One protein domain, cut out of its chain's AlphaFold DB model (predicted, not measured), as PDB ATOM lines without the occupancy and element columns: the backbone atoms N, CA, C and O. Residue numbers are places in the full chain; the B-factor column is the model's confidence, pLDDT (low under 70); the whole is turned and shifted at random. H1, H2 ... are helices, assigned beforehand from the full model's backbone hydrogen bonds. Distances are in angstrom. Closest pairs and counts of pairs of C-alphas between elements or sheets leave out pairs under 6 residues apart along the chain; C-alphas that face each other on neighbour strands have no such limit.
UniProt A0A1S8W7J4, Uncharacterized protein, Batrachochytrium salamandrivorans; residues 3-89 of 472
ATOM      1  N   ALA A   3     164.618 167.074 202.373       51.25
ATOM      2  CA  ALA A   3     165.016 166.720 203.740       51.25
ATOM      3  C   ALA A   3     165.822 165.407 203.820       51.25
ATOM      4  O   ALA A   3     166.667 165.258 204.697       51.25
ATOM      5  N   THR A   4     165.627 164.482 202.872       60.88
ATOM      6  CA  THR A   4     166.332 163.191 202.861       60.88
ATOM      7  C   THR A   4     167.801 163.310 202.462       60.88
ATOM      8  O   THR A   4     168.596 162.472 202.883       60.88
ATOM      9  N   SER A   5     168.203 164.340 201.700       81.12
ATOM     10  CA  SER A   5     169.606 164.465 201.277       81.12
ATOM     11  C   SER A   5     170.517 164.852 202.440       81.12
ATOM     12  O   SER A   5     171.629 164.336 202.535       81.12
ATOM     13  N   ARG A   6     170.037 165.699 203.363       90.88
ATOM     14  CA  ARG A   6     170.848 166.186 204.484       90.88
ATOM     15  C   ARG A   6     171.094 165.107 205.533       90.88
ATOM     16  O   ARG A   6     172.236 164.891 205.918       90.88
ATOM     17  N   GLU A   7     170.055 164.399 205.971       90.50
ATOM     18  CA  GLU A   7     170.211 163.308 206.948       90.50
ATOM     19  C   GLU A   7     171.061 162.160 206.391       90.50
ATOM     20  O   GLU A   7     171.888 161.582 207.104       90.50
ATOM     21  N   LEU A   8     170.896 161.849 205.101       92.69
ATOM     22  CA  LEU A   8     171.735 160.873 204.416       92.69
ATOM     23  C   LEU A   8     173.194 161.333 204.382       92.69
ATOM     24  O   LEU A   8     174.072 160.556 204.756       92.69
ATOM     25  N   ALA A   9     173.455 162.585 203.996       92.69
ATOM     26  CA  ALA A   9     174.801 163.146 204.002       92.69
ATOM     27  C   ALA A   9     175.419 163.098 205.409       92.69
ATOM     28  O   ALA A   9     176.571 162.695 205.557       92.69
ATOM     29  N   GLU A  10     174.642 163.382 206.457       93.81
ATOM     30  CA  GLU A  10     175.105 163.259 207.840       93.81
ATOM     31  C   GLU A  10     175.479 161.814 208.206       93.81
ATOM     32  O   GLU A  10     176.544 161.575 208.785       93.81
ATOM     33  N   ARG A  11     174.663 160.823 207.822       93.25
ATOM     34  CA  ARG A  11     175.015 159.402 207.999       93.25
ATOM     35  C   ARG A  11     176.264 159.015 207.208       93.25
ATOM     36  O   ARG A  11     177.105 158.292 207.735       93.25
ATOM     37  N   MET A  12     176.432 159.508 205.984       94.38
ATOM     38  CA  MET A  12     177.638 159.245 205.193       94.38
ATOM     39  C   MET A  12     178.889 159.843 205.850       94.38
ATOM     40  O   MET A  12     179.937 159.198 205.888       94.38
ATOM     41  N   ILE A  13     178.783 161.040 206.433       94.94
ATOM     42  CA  ILE A  13     179.868 161.657 207.209       94.94
ATOM     43  C   ILE A  13     180.224 160.783 208.421       94.94
ATOM     44  O   ILE A  13     181.406 160.566 208.692       94.94
ATOM     45  N   GLN A  14     179.223 160.234 209.118       92.75
ATOM     46  CA  GLN A  14     179.432 159.299 210.234       92.75
ATOM     47  C   GLN A  14     180.127 158.001 209.789       92.75
ATOM     48  O   GLN A  14     180.960 157.474 210.523       92.75
ATOM     49  N   LEU A  15     179.857 157.533 208.567       94.69
ATOM     50  CA  LEU A  15     180.530 156.396 207.927       94.69
ATOM     51  C   LEU A  15     181.912 156.745 207.339       94.69
ATOM     52  O   LEU A  15     182.433 156.009 206.507       94.69
ATOM     53  N   GLN A  16     182.523 157.854 207.769       95.19
ATOM     54  CA  GLN A  16     183.863 158.288 207.358       95.19
ATOM     55  C   GLN A  16     184.008 158.587 205.856       95.19
ATOM     56  O   GLN A  16     185.123 158.564 205.330       95.19
ATOM     57  N   LEU A  17     182.917 158.957 205.168       96.00
ATOM     58  CA  LEU A  17     182.955 159.315 203.745       96.00
ATOM     59  C   LEU A  17     184.039 160.359 203.432       96.00
ATOM     60  O   LEU A  17     184.713 160.251 202.414       96.00
ATOM     61  N   VAL A  18     184.245 161.346 204.312       96.69
ATOM     62  CA  VAL A  18     185.225 162.423 204.095       96.69
ATOM     63  C   VAL A  18     186.650 161.881 203.943       96.69
ATOM     64  O   VAL A  18     187.366 162.307 203.040       96.69
ATOM     65  N   GLY A  19     187.049 160.899 204.757       96.19
ATOM     66  CA  GLY A  19     188.357 160.251 204.620       96.19
ATOM     67  C   GLY A  19     188.488 159.500 203.293       96.19
ATOM     68  O   GLY A  19     189.502 159.615 202.604       96.19
ATOM     69  N   SER A  20     187.430 158.800 202.879       97.00
ATOM     70  CA  SER A  20     187.393 158.106 201.587       97.00
ATOM     71  C   SER A  20     187.480 159.076 200.404       97.00
ATOM     72  O   SER A  20     188.231 158.820 199.464       97.00
ATOM     73  N   LEU A  21     186.789 160.219 200.459       97.06
ATOM     74  CA  LEU A  21     186.869 161.257 199.425       97.06
ATOM     75  C   LEU A  21     188.283 161.839 199.313       97.06
ATOM     76  O   LEU A  21     188.785 161.997 198.203       97.06
ATOM     77  N   LEU A  22     188.957 162.091 200.439       96.81
ATOM     78  CA  LEU A  22     190.349 162.558 200.452       96.81
ATOM     79  C   LEU A  22     191.308 161.535 199.821       96.81
ATOM     80  O   LEU A  22     192.207 161.913 199.067       96.81
ATOM     81  N   ASN A  23     191.084 160.239 200.049       96.38
ATOM     82  CA  ASN A  23     191.843 159.173 199.390       96.38
ATOM     83  C   ASN A  23     191.613 159.139 197.873       96.38
ATOM     84  O   ASN A  23     192.574 158.976 197.115       96.38
ATOM     85  N   VAL A  24     190.371 159.334 197.416       97.31
ATOM     86  CA  VAL A  24     190.050 159.428 195.981       97.31
ATOM     87  C   VAL A  24     190.701 160.664 195.359       97.31
ATOM     88  O   VAL A  24     191.316 160.562 194.300       97.31
ATOM     89  N   ILE A  25     190.664 161.810 196.043       96.88
ATOM     90  CA  ILE A  25     191.364 163.038 195.639       96.88
ATOM     91  C   ILE A  25     192.875 162.798 195.516       96.88
ATOM     92  O   ILE A  25     193.512 163.304 194.597       96.88
ATOM     93  N   ALA A  26     193.469 161.980 196.384       96.94
ATOM     94  CA  ALA A  26     194.886 161.635 196.312       96.94
ATOM     95  C   ALA A  26     195.232 160.639 195.179       96.94
ATOM     96  O   ALA A  26     196.405 160.285 194.981       96.94
ATOM     97  N   ASN A  27     194.245 160.150 194.426       96.38
ATOM     98  CA  ASN A  27     194.459 159.238 193.311       96.38
ATOM     99  C   ASN A  27     194.692 159.988 191.985       96.38
ATOM    100  O   ASN A  27     193.806 160.104 191.144       96.38
ATOM    101  N   VAL A  28     195.935 160.441 191.786       93.88
ATOM    102  CA  VAL A  28     196.387 161.229 190.617       93.88
ATOM    103  C   VAL A  28     196.213 160.509 189.270       93.88
ATOM    104  O   VAL A  28     196.276 161.144 188.223       93.88
ATOM    105  N   GLY A  29     195.966 159.195 189.266       94.31
ATOM    106  CA  GLY A  29     195.720 158.434 188.037       94.31
ATOM    107  C   GLY A  29     194.346 158.675 187.403       94.31
ATOM    108  O   GLY A  29     194.160 158.341 186.237       94.31
ATOM    109  N   HIS A  30     193.390 159.253 188.141       96.44
ATOM    110  CA  HIS A  30     191.991 159.349 187.712       96.44
ATOM    111  C   HIS A  30     191.435 160.769 187.917       96.44
ATOM    112  O   HIS A  30     190.699 161.007 188.878       96.44
ATOM    113  N   PRO A  31     191.746 161.721 187.014       94.56
ATOM    114  CA  PRO A  31     191.403 163.135 187.191       94.56
ATOM    115  C   PRO A  31     189.897 163.389 187.295       94.56
ATOM    116  O   PRO A  31     189.474 164.303 187.995       94.56
ATOM    117  N   GLU A  32     189.087 162.569 186.629       95.25
ATOM    118  CA  GLU A  32     187.633 162.694 186.660       95.25
ATOM    119  C   GLU A  32     187.060 162.279 188.028       95.25
ATOM    120  O   GLU A  32     186.260 162.999 188.623       95.25
ATOM    121  N   SER A  33     187.552 161.174 188.600       96.62
ATOM    122  CA  SER A  33     187.178 160.737 189.951       96.62
ATOM    123  C   SER A  33     187.616 161.739 191.019       96.62
ATOM    124  O   SER A  33     186.872 161.987 191.967       96.62
ATOM    125  N   GLN A  34     188.797 162.348 190.858       96.12
ATOM    126  CA  GLN A  34     189.279 163.410 191.747       96.12
ATOM    127  C   GLN A  34     188.338 164.617 191.732       96.12
ATOM    128  O   GLN A  34     187.975 165.119 192.796       96.12
ATOM    129  N   ARG A  35     187.899 165.041 190.542       95.19
ATOM    130  CA  ARG A  35     186.962 166.153 190.360       95.19
ATOM    131  C   ARG A  35     185.621 165.894 191.047       95.19
ATOM    132  O   ARG A  35     185.159 166.727 191.826       95.19
ATOM    133  N   TYR A  36     185.012 164.729 190.817       95.88
ATOM    134  CA  TYR A  36     183.746 164.377 191.471       95.88
ATOM    135  C   TYR A  36     183.887 164.284 192.992       95.88
ATOM    136  O   TYR A  36     183.023 164.778 193.721       95.88
ATOM    137  N   ALA A  37     184.986 163.706 193.485       96.69
ATOM    138  CA  ALA A  37     185.244 163.611 194.916       96.69
ATOM    139  C   ALA A  37     185.431 164.991 195.566       96.69
ATOM    140  O   ALA A  37     184.894 165.235 196.643       96.69
ATOM    141  N   ALA A  38     186.129 165.907 194.895       96.31
ATOM    142  CA  ALA A  38     186.327 167.272 195.366       96.31
ATOM    143  C   ALA A  38     185.029 168.078 195.411       96.31
ATOM    144  O   ALA A  38     184.729 168.692 196.431       96.31
ATOM    145  N   ASN A  39     184.215 168.010 194.355       95.19
ATOM    146  CA  ASN A  39     182.911 168.672 194.323       95.19
ATOM    147  C   ASN A  39     181.978 168.134 195.414       95.19
ATOM    148  O   ASN A  39     181.299 168.902 196.092       95.19
ATOM    149  N   THR A  40     181.999 166.817 195.640       95.69
ATOM    150  CA  THR A  40     181.244 166.186 196.732       95.69
ATOM    151  C   THR A  40     181.745 166.658 198.098       95.69
ATOM    152  O   THR A  40     180.947 166.942 198.989       95.69
ATOM    153  N   LEU A  41     183.064 166.778 198.269       96.44
ATOM    154  CA  LEU A  41     183.660 167.261 199.510       96.44
ATOM    155  C   LEU A  41     183.290 168.723 199.788       96.44
ATOM    156  O   LEU A  41     182.950 169.040 200.923       96.44
ATOM    157  N   ILE A  42     183.297 169.590 198.772       95.81
ATOM    158  CA  ILE A  42     182.871 170.993 198.898       95.81
ATOM    159  C   ILE A  42     181.402 171.084 199.290       95.81
ATOM    160  O   ILE A  42     181.068 171.839 200.198       95.81
ATOM    161  N   TYR A  43     180.538 170.286 198.660       95.12
ATOM    162  CA  TYR A  43     179.121 170.225 199.013       95.12
ATOM    163  C   TYR A  43     178.923 169.850 200.492       95.12
ATOM    164  O   TYR A  43     178.233 170.549 201.228       95.12
ATOM    165  N   ILE A  44     179.609 168.802 200.962       95.75
ATOM    166  CA  ILE A  44     179.567 168.381 202.372       95.75
ATOM    167  C   ILE A  44     180.095 169.479 203.302       95.75
ATOM    168  O   ILE A  44     179.528 169.738 204.358       95.75
ATOM    169  N   VAL A  45     181.199 170.121 202.939       95.62
ATOM    170  CA  VAL A  45     181.804 171.177 203.751       95.62
ATOM    171  C   VAL A  45     180.898 172.410 203.840       95.62
ATOM    172  O   VAL A  45     180.817 173.000 204.914       95.62
ATOM    173  N   GLY A  46     180.212 172.773 202.754       95.25
ATOM    174  CA  GLY A  46     179.275 173.897 202.717       95.25
ATOM    175  C   GLY A  46     177.984 173.645 203.501       95.25
ATOM    176  O   GLY A  46     177.446 174.567 204.104       95.25
ATOM    177  N   ASP A  47     177.518 172.396 203.547       95.06
ATOM    178  CA  ASP A  47     176.294 172.025 204.271       95.06
ATOM    179  C   ASP A  47     176.526 171.756 205.776       95.06
ATOM    180  O   ASP A  47     175.580 171.806 206.581       95.06
ATOM    181  N   PHE A  48     177.770 171.445 206.171       95.44
ATOM    182  CA  PHE A  48     178.136 171.016 207.523       95.44
ATOM    183  C   PHE A  48     179.399 171.726 208.052       95.44
ATOM    184  O   PHE A  48     180.512 171.199 207.974       95.44
ATOM    185  N   ASP A  49     179.218 172.871 208.719       95.94
ATOM    186  CA  ASP A  49     180.299 173.723 209.260       95.94
ATOM    187  C   ASP A  49     181.329 172.983 210.135       95.94
ATOM    188  O   ASP A  49     182.525 173.300 210.139       95.94
ATOM    189  N   TYR A  50     180.885 171.971 210.892       95.81
ATOM    190  CA  TYR A  50     181.776 171.180 211.746       95.81
ATOM    191  C   TYR A  50     182.756 170.332 210.927       95.81
ATOM    192  O   TYR A  50     183.879 170.101 211.377       95.81
ATOM    193  N   VAL A  51     182.364 169.890 209.726       96.31
ATOM    194  CA  VAL A  51     183.252 169.175 208.804       96.31
ATOM    195  C   VAL A  51     184.313 170.130 208.288       96.31
ATOM    196  O   VAL A  51     185.492 169.788 208.329       96.31
ATOM    197  N   GLY A  52     183.921 171.338 207.875       96.12
ATOM    198  CA  GLY A  52     184.865 172.362 207.432       96.12
ATOM    199  C   GLY A  52     185.864 172.748 208.523       96.12
ATOM    200  O   GLY A  52     187.068 172.795 208.276       96.12
ATOM    201  N   SER A  53     185.388 172.924 209.758       95.88
ATOM    202  CA  SER A  53     186.237 173.218 210.921       95.88
ATOM    203  C   SER A  53     187.214 172.076 211.227       95.88
ATOM    204  O   SER A  53     188.404 172.315 211.435       95.88
ATOM    205  N   ALA A  54     186.741 170.824 211.201       95.50
ATOM    206  CA  ALA A  54     187.588 169.649 211.391       95.50
ATOM    207  C   ALA A  54     188.622 169.495 210.264       95.50
ATOM    208  O   ALA A  54     189.778 169.160 210.527       95.50
ATOM    209  N   LEU A  55     188.229 169.776 209.019       96.06
ATOM    210  CA  LEU A  55     189.102 169.711 207.852       96.06
ATOM    211  C   LEU A  55     190.202 170.772 207.919       96.06
ATOM    212  O   LEU A  55     191.367 170.429 207.745       96.06
ATOM    213  N   ARG A  56     189.866 172.023 208.261       95.94
ATOM    214  CA  ARG A  56     190.857 173.089 208.499       95.94
ATOM    215  C   ARG A  56     191.814 172.732 209.636       95.94
ATOM    216  O   ARG A  56     193.011 172.948 209.501       95.94
ATOM    217  N   GLY A  57     191.308 172.137 210.718       95.12
ATOM    218  CA  GLY A  57     192.136 171.713 211.848       95.12
ATOM    219  C   GLY A  57     193.120 170.587 211.511       95.12
ATOM    220  O   GLY A  57     194.253 170.617 211.977       95.12
ATOM    221  N   GLN A  58     192.715 169.603 210.699       94.25
ATOM    222  CA  GLN A  58     193.564 168.443 210.377       94.25
ATOM    223  C   GLN A  58     194.436 168.636 209.129       94.25
ATOM    224  O   GLN A  58     195.533 168.085 209.074       94.25
ATOM    225  N   MET A  59     193.965 169.382 208.126       94.56
ATOM    226  CA  MET A  59     194.664 169.584 206.845       94.56
ATOM    227  C   MET A  59     195.282 170.979 206.693       94.56
ATOM    228  O   MET A  59     196.038 171.208 205.751       94.56
ATOM    229  N   GLY A  60     194.998 171.906 207.607       95.19
ATOM    230  CA  GLY A  60     195.443 173.295 207.536       95.19
ATOM    231  C   GLY A  60     194.525 174.190 206.695       95.19
ATOM    232  O   GLY A  60     193.788 173.734 205.815       95.19
ATOM    233  N   SER A  61     194.590 175.496 206.957       95.75
ATOM    234  CA  SER A  61     193.756 176.515 206.300       95.75
ATOM    235  C   SER A  61     194.053 176.626 204.803       95.75
ATOM    236  O   SER A  61     193.136 176.727 203.993       95.75
ATOM    237  N   ASN A  62     195.332 176.522 204.432       94.88
ATOM    238  CA  ASN A  62     195.789 176.612 203.044       94.88
ATOM    239  C   ASN A  62     195.194 175.512 202.152       94.88
ATOM    240  O   ASN A  62     194.815 175.775 201.014       94.88
ATOM    241  N   PHE A  63     195.078 174.279 202.665       95.19
ATOM    242  CA  PHE A  63     194.435 173.189 201.928       95.19
ATOM    243  C   PHE A  63     192.966 173.506 201.647       95.19
ATOM    244  O   PHE A  63     192.477 173.302 200.538       95.19
ATOM    245  N   PHE A  64     192.276 174.022 202.663       95.38
ATOM    246  CA  PHE A  64     190.869 174.373 202.567       95.38
ATOM    247  C   PHE A  64     190.633 175.495 201.550       95.38
ATOM    248  O   PHE A  64     189.744 175.385 200.712       95.38
ATOM    249  N   GLU A  65     191.460 176.538 201.581       95.00
ATOM    250  CA  GLU A  65     191.388 177.649 200.631       95.00
ATOM    251  C   GLU A  65     191.662 177.191 199.189       95.00
ATOM    252  O   GLU A  65     190.980 177.619 198.255       95.00
ATOM    253  N   LEU A  66     192.622 176.282 198.990       94.88
ATOM    254  CA  LEU A  66     192.911 175.691 197.682       94.88
ATOM    255  C   LEU A  66     191.710 174.888 197.150       94.88
ATOM    256  O   LEU A  66     191.369 174.989 195.969       94.88
ATOM    257  N   LEU A  67     191.069 174.112 198.030       95.19
ATOM    258  CA  LEU A  67     189.889 173.312 197.714       95.19
ATOM    259  C   LEU A  67     188.700 174.201 197.321       95.19
ATOM    260  O   LEU A  67     188.051 173.926 196.318       95.19
ATOM    261  N   GLU A  68     188.438 175.270 198.077       94.38
ATOM    262  CA  GLU A  68     187.307 176.180 197.856       94.38
ATOM    263  C   GLU A  68     187.486 177.041 196.595       94.38
ATOM    264  O   GLU A  68     186.558 177.189 195.801       94.38
ATOM    265  N   ASN A  69     188.696 177.556 196.355       95.69
ATOM    266  CA  ASN A  69     188.957 178.441 195.219       95.69
ATOM    267  C   ASN A  69     189.056 177.702 193.876       95.69
ATOM    268  O   ASN A  69     188.801 178.303 192.829       95.69
ATOM    269  N   ARG A  70     189.508 176.438 193.867       94.50
ATOM    270  CA  ARG A  70     189.844 175.709 192.628       94.50
ATOM    271  C   ARG A  70     189.518 174.203 192.667       94.50
ATOM    272  O   ARG A  70     190.415 173.394 192.411       94.50
ATOM    273  N   PRO A  71     188.255 173.783 192.870       92.25
ATOM    274  CA  PRO A  71     187.877 172.360 192.912       92.25
ATOM    275  C   PRO A  71     188.340 171.533 191.709       92.25
ATOM    276  O   PRO A  71     188.737 170.377 191.844       92.25
ATOM    277  N   ASP A  72     188.296 172.139 190.524       91.69
ATOM    278  CA  ASP A  72     188.558 171.456 189.259       91.69
ATOM    279  C   ASP A  72     190.056 171.328 188.936       91.69
ATOM    280  O   ASP A  72     190.431 170.555 188.056       91.69
ATOM    281  N   THR A  73     190.935 172.082 189.605       92.62
ATOM    282  CA  THR A  73     192.375 172.070 189.292       92.62
ATOM    283  C   THR A  73     193.274 171.793 190.484       92.62
ATOM    284  O   THR A  73     194.423 171.413 190.256       92.62
ATOM    285  N   PHE A  74     192.797 171.910 191.729       92.50
ATOM    286  CA  PHE A  74     193.660 171.783 192.909       92.50
ATOM    287  C   PHE A  74     194.395 170.435 192.956       92.50
ATOM    288  O   PHE A  74     195.567 170.384 193.307       92.50
ATOM    289  N   TYR A  75     193.764 169.344 192.510       90.88
ATOM    290  CA  TYR A  75     194.379 168.014 192.492       90.88
ATOM    291  C   TYR A  75     195.567 167.897 191.522       90.88
ATOM    292  O   TYR A  75     196.413 167.022 191.700       90.88
ATOM    293  N   ARG A  76     195.668 168.785 190.521       92.56
ATOM    294  CA  ARG A  76     196.849 168.905 189.642       92.56
ATOM    295  C   ARG A  76     197.979 169.701 190.287       92.56
ATOM    296  O   ARG A  76     199.130 169.558 189.889       92.56
ATOM    297  N   GLU A  77     197.635 170.555 191.243       92.06
ATOM    298  CA  GLU A  77     198.558 171.418 191.978       92.06
ATOM    299  C   GLU A  77     199.121 170.713 193.224       92.06
ATOM    300  O   GLU A  77     200.057 171.216 193.845       92.06
ATOM    301  N   LEU A  78     198.596 169.528 193.567       93.38
ATOM    302  CA  LEU A  78     199.074 168.760 194.705       93.38
ATOM    303  C   LEU A  78     200.481 168.195 194.463       93.38
ATOM    304  O   LEU A  78     200.738 167.464 193.501       93.38
ATOM    305  N   THR A  79     201.397 168.461 195.390       95.25
ATOM    306  CA  THR A  79     202.740 167.877 195.375       95.25
ATOM    307  C   THR A  79     202.689 166.390 195.734       95.25
ATOM    308  O   THR A  79     201.794 165.912 196.434       95.25
ATOM    309  N   LYS A  80     203.695 165.617 195.305       95.31
ATOM    310  CA  LYS A  80     203.785 164.179 195.625       95.31
ATOM    311  C   LYS A  80     203.779 163.909 197.138       95.31
ATOM    312  O   LYS A  80     203.290 162.866 197.574       95.31
ATOM    313  N   GLU A  81     204.315 164.833 197.930       94.31
ATOM    314  CA  GLU A  81     204.315 164.756 199.392       94.31
ATOM    315  C   GLU A  81     202.928 165.010 199.975       94.31
ATOM    316  O   GLU A  81     202.480 164.213 200.795       94.31
ATOM    317  N   GLN A  82     202.210 166.029 199.492       95.00
ATOM    318  CA  GLN A  82     200.818 166.287 199.874       95.00
ATOM    319  C   GLN A  82     199.913 165.103 199.510       95.00
ATOM    320  O   GLN A  82     199.128 164.647 200.333       95.00
ATOM    321  N   VAL A  83     200.076 164.523 198.317       96.12
ATOM    322  CA  VAL A  83     199.346 163.312 197.901       96.12
ATOM    323  C   VAL A  83     199.628 162.144 198.847       96.12
ATOM    324  O   VAL A  83     198.718 161.427 199.260       96.12
ATOM    325  N   ARG A  84     200.895 161.937 199.213       95.44
ATOM    326  CA  ARG A  84     201.293 160.890 200.161       95.44
ATOM    327  C   ARG A  84     200.742 161.160 201.565       95.44
ATOM    328  O   ARG A  84     200.392 160.203 202.250       95.44
ATOM    329  N   TYR A  85     200.666 162.422 201.976       95.31
ATOM    330  CA  TYR A  85     200.063 162.833 203.238       95.31
ATOM    331  C   TYR A  85     198.558 162.549 203.245       95.31
ATOM    332  O   TYR A  85     198.095 161.855 204.144       95.31
ATOM    333  N   LEU A  86     197.824 162.953 202.202       95.38
ATOM    334  CA  LEU A  86     196.393 162.666 202.053       95.38
ATOM    335  C   LEU A  86     196.089 161.165 202.152       95.38
ATOM    336  O   LEU A  86     195.189 160.786 202.887       95.38
ATOM    337  N   ARG A  87     196.886 160.308 201.497       94.62
ATOM    338  CA  ARG A  87     196.709 158.840 201.550       94.62
ATOM    339  C   ARG A  87     196.947 158.224 202.925       94.62
ATOM    340  O   ARG A  87     196.456 157.135 203.202       94.62
ATOM    341  N   ARG A  88     197.787 158.852 203.748       93.44
ATOM    342  CA  ARG A  88     198.139 158.353 205.087       93.44
ATOM    343  C   ARG A  88     197.263 158.942 206.175       93.44
ATOM    344  O   ARG A  88     197.195 158.375 207.261       93.44
ATOM    345  N   ASN A  89     196.644 160.086 205.910       89.75
ATOM    346  CA  ASN A  89     195.866 160.787 206.905       89.75
ATOM    347  C   ASN A  89     194.508 160.097 207.078       89.75
ATOM    348  O   ASN A  89     193.635 160.162 206.214       89.75
TER     349      ASN A  89
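Overview. This is residues 3 to 89 of the 472 residues of an uncharacterized protein of Batrachochytrium salamandrivorans (UniProt A0A1S8W7J4). A helical hairpin of H2 and H3 makes the middle of this domain, and H4 and H5 fold back from the far end of H3 as a V whose H5 arm returns to H3. H1 and H7 lie at opposite ends of the longest axis, with the four-residue H6 between H5 and H7 along the chain. The printed part has 87 residues with seven named helices, H1 to H7 in order, and no named strand; its class is all helix. It is compact, with a radius of gyration of the C-alphas of 12.4 A, and only just elongated, spanning 38 by 25 by 24 A.

Arrangement. H1, residues 3 to 14, meets H2, residues 17 to 25, only through their link. H1 is close but not clearly touching to H3, residues 31 to 47; their closest C-alphas, of Ala 9 and Ile 44, are 7.3 A apart. H2 and H3 touch as a helical hairpin, opposite ways at a shallow tilt of 33 degrees, only just short of steep; their closest C-alphas, of Ile 25 and Gln 34, are 4.4 A apart. H3 is the hub, touching four helices. With residues 44 to 46 alone it touches H4, residues 49 to 59, only at the corner, the C-alphas of Val 45 and Gly 52 coming closest at 4.9 A. H4 touches H5, residues 61 to 69, at a steep tilt of 58 degrees, opposite ways, closest at the C-alphas of Arg 56 and Phe 64, 6.1 A. H5 only just touches residues 38 to 42 of H3, with 3 pairs of C-alphas within 8 A, about perpendicular at 74 degrees; the C-alphas of Ile 42 and Glu 68 are closest, at 6.9 A. H6, residues 74 to 77, only just touches residues 31 to 35 of H3, also with 3 pairs; the C-alphas of Gln 34 and Tyr 75 are closest, at 6.9 A. H7, residues 80 to 88, touches H2 only at their ends, closest at the C-alphas of Asn 23 and Arg 87, 5.3 A, and is apart from H3. Every O i to N i+4 pair is within hydrogen-bond range in H2, H3, H4, H5 and H7, and 7 of 8 are in H1; H6 is too short for such a pair.

Along the chain. H1 begins at C-alpha 3, (165.016, 166.720, 203.740), and is 17.5 A long. H3, the longest helix, measures 24.5 A from C-alpha 31 at (191.403, 163.135, 187.191), and H4 measures 15.1 A. H7 ends at C-alpha 88, (198.139, 158.353, 205.087).

Size, cuts and confidence. The two C-alphas farthest apart, of Ala 3 and Lys 80, are 39.7 A apart. The printed part has no cut, and the six links between successive helices are tight. The mean pLDDT of the printed part is 93.8; residues 3 to 4 are under 70.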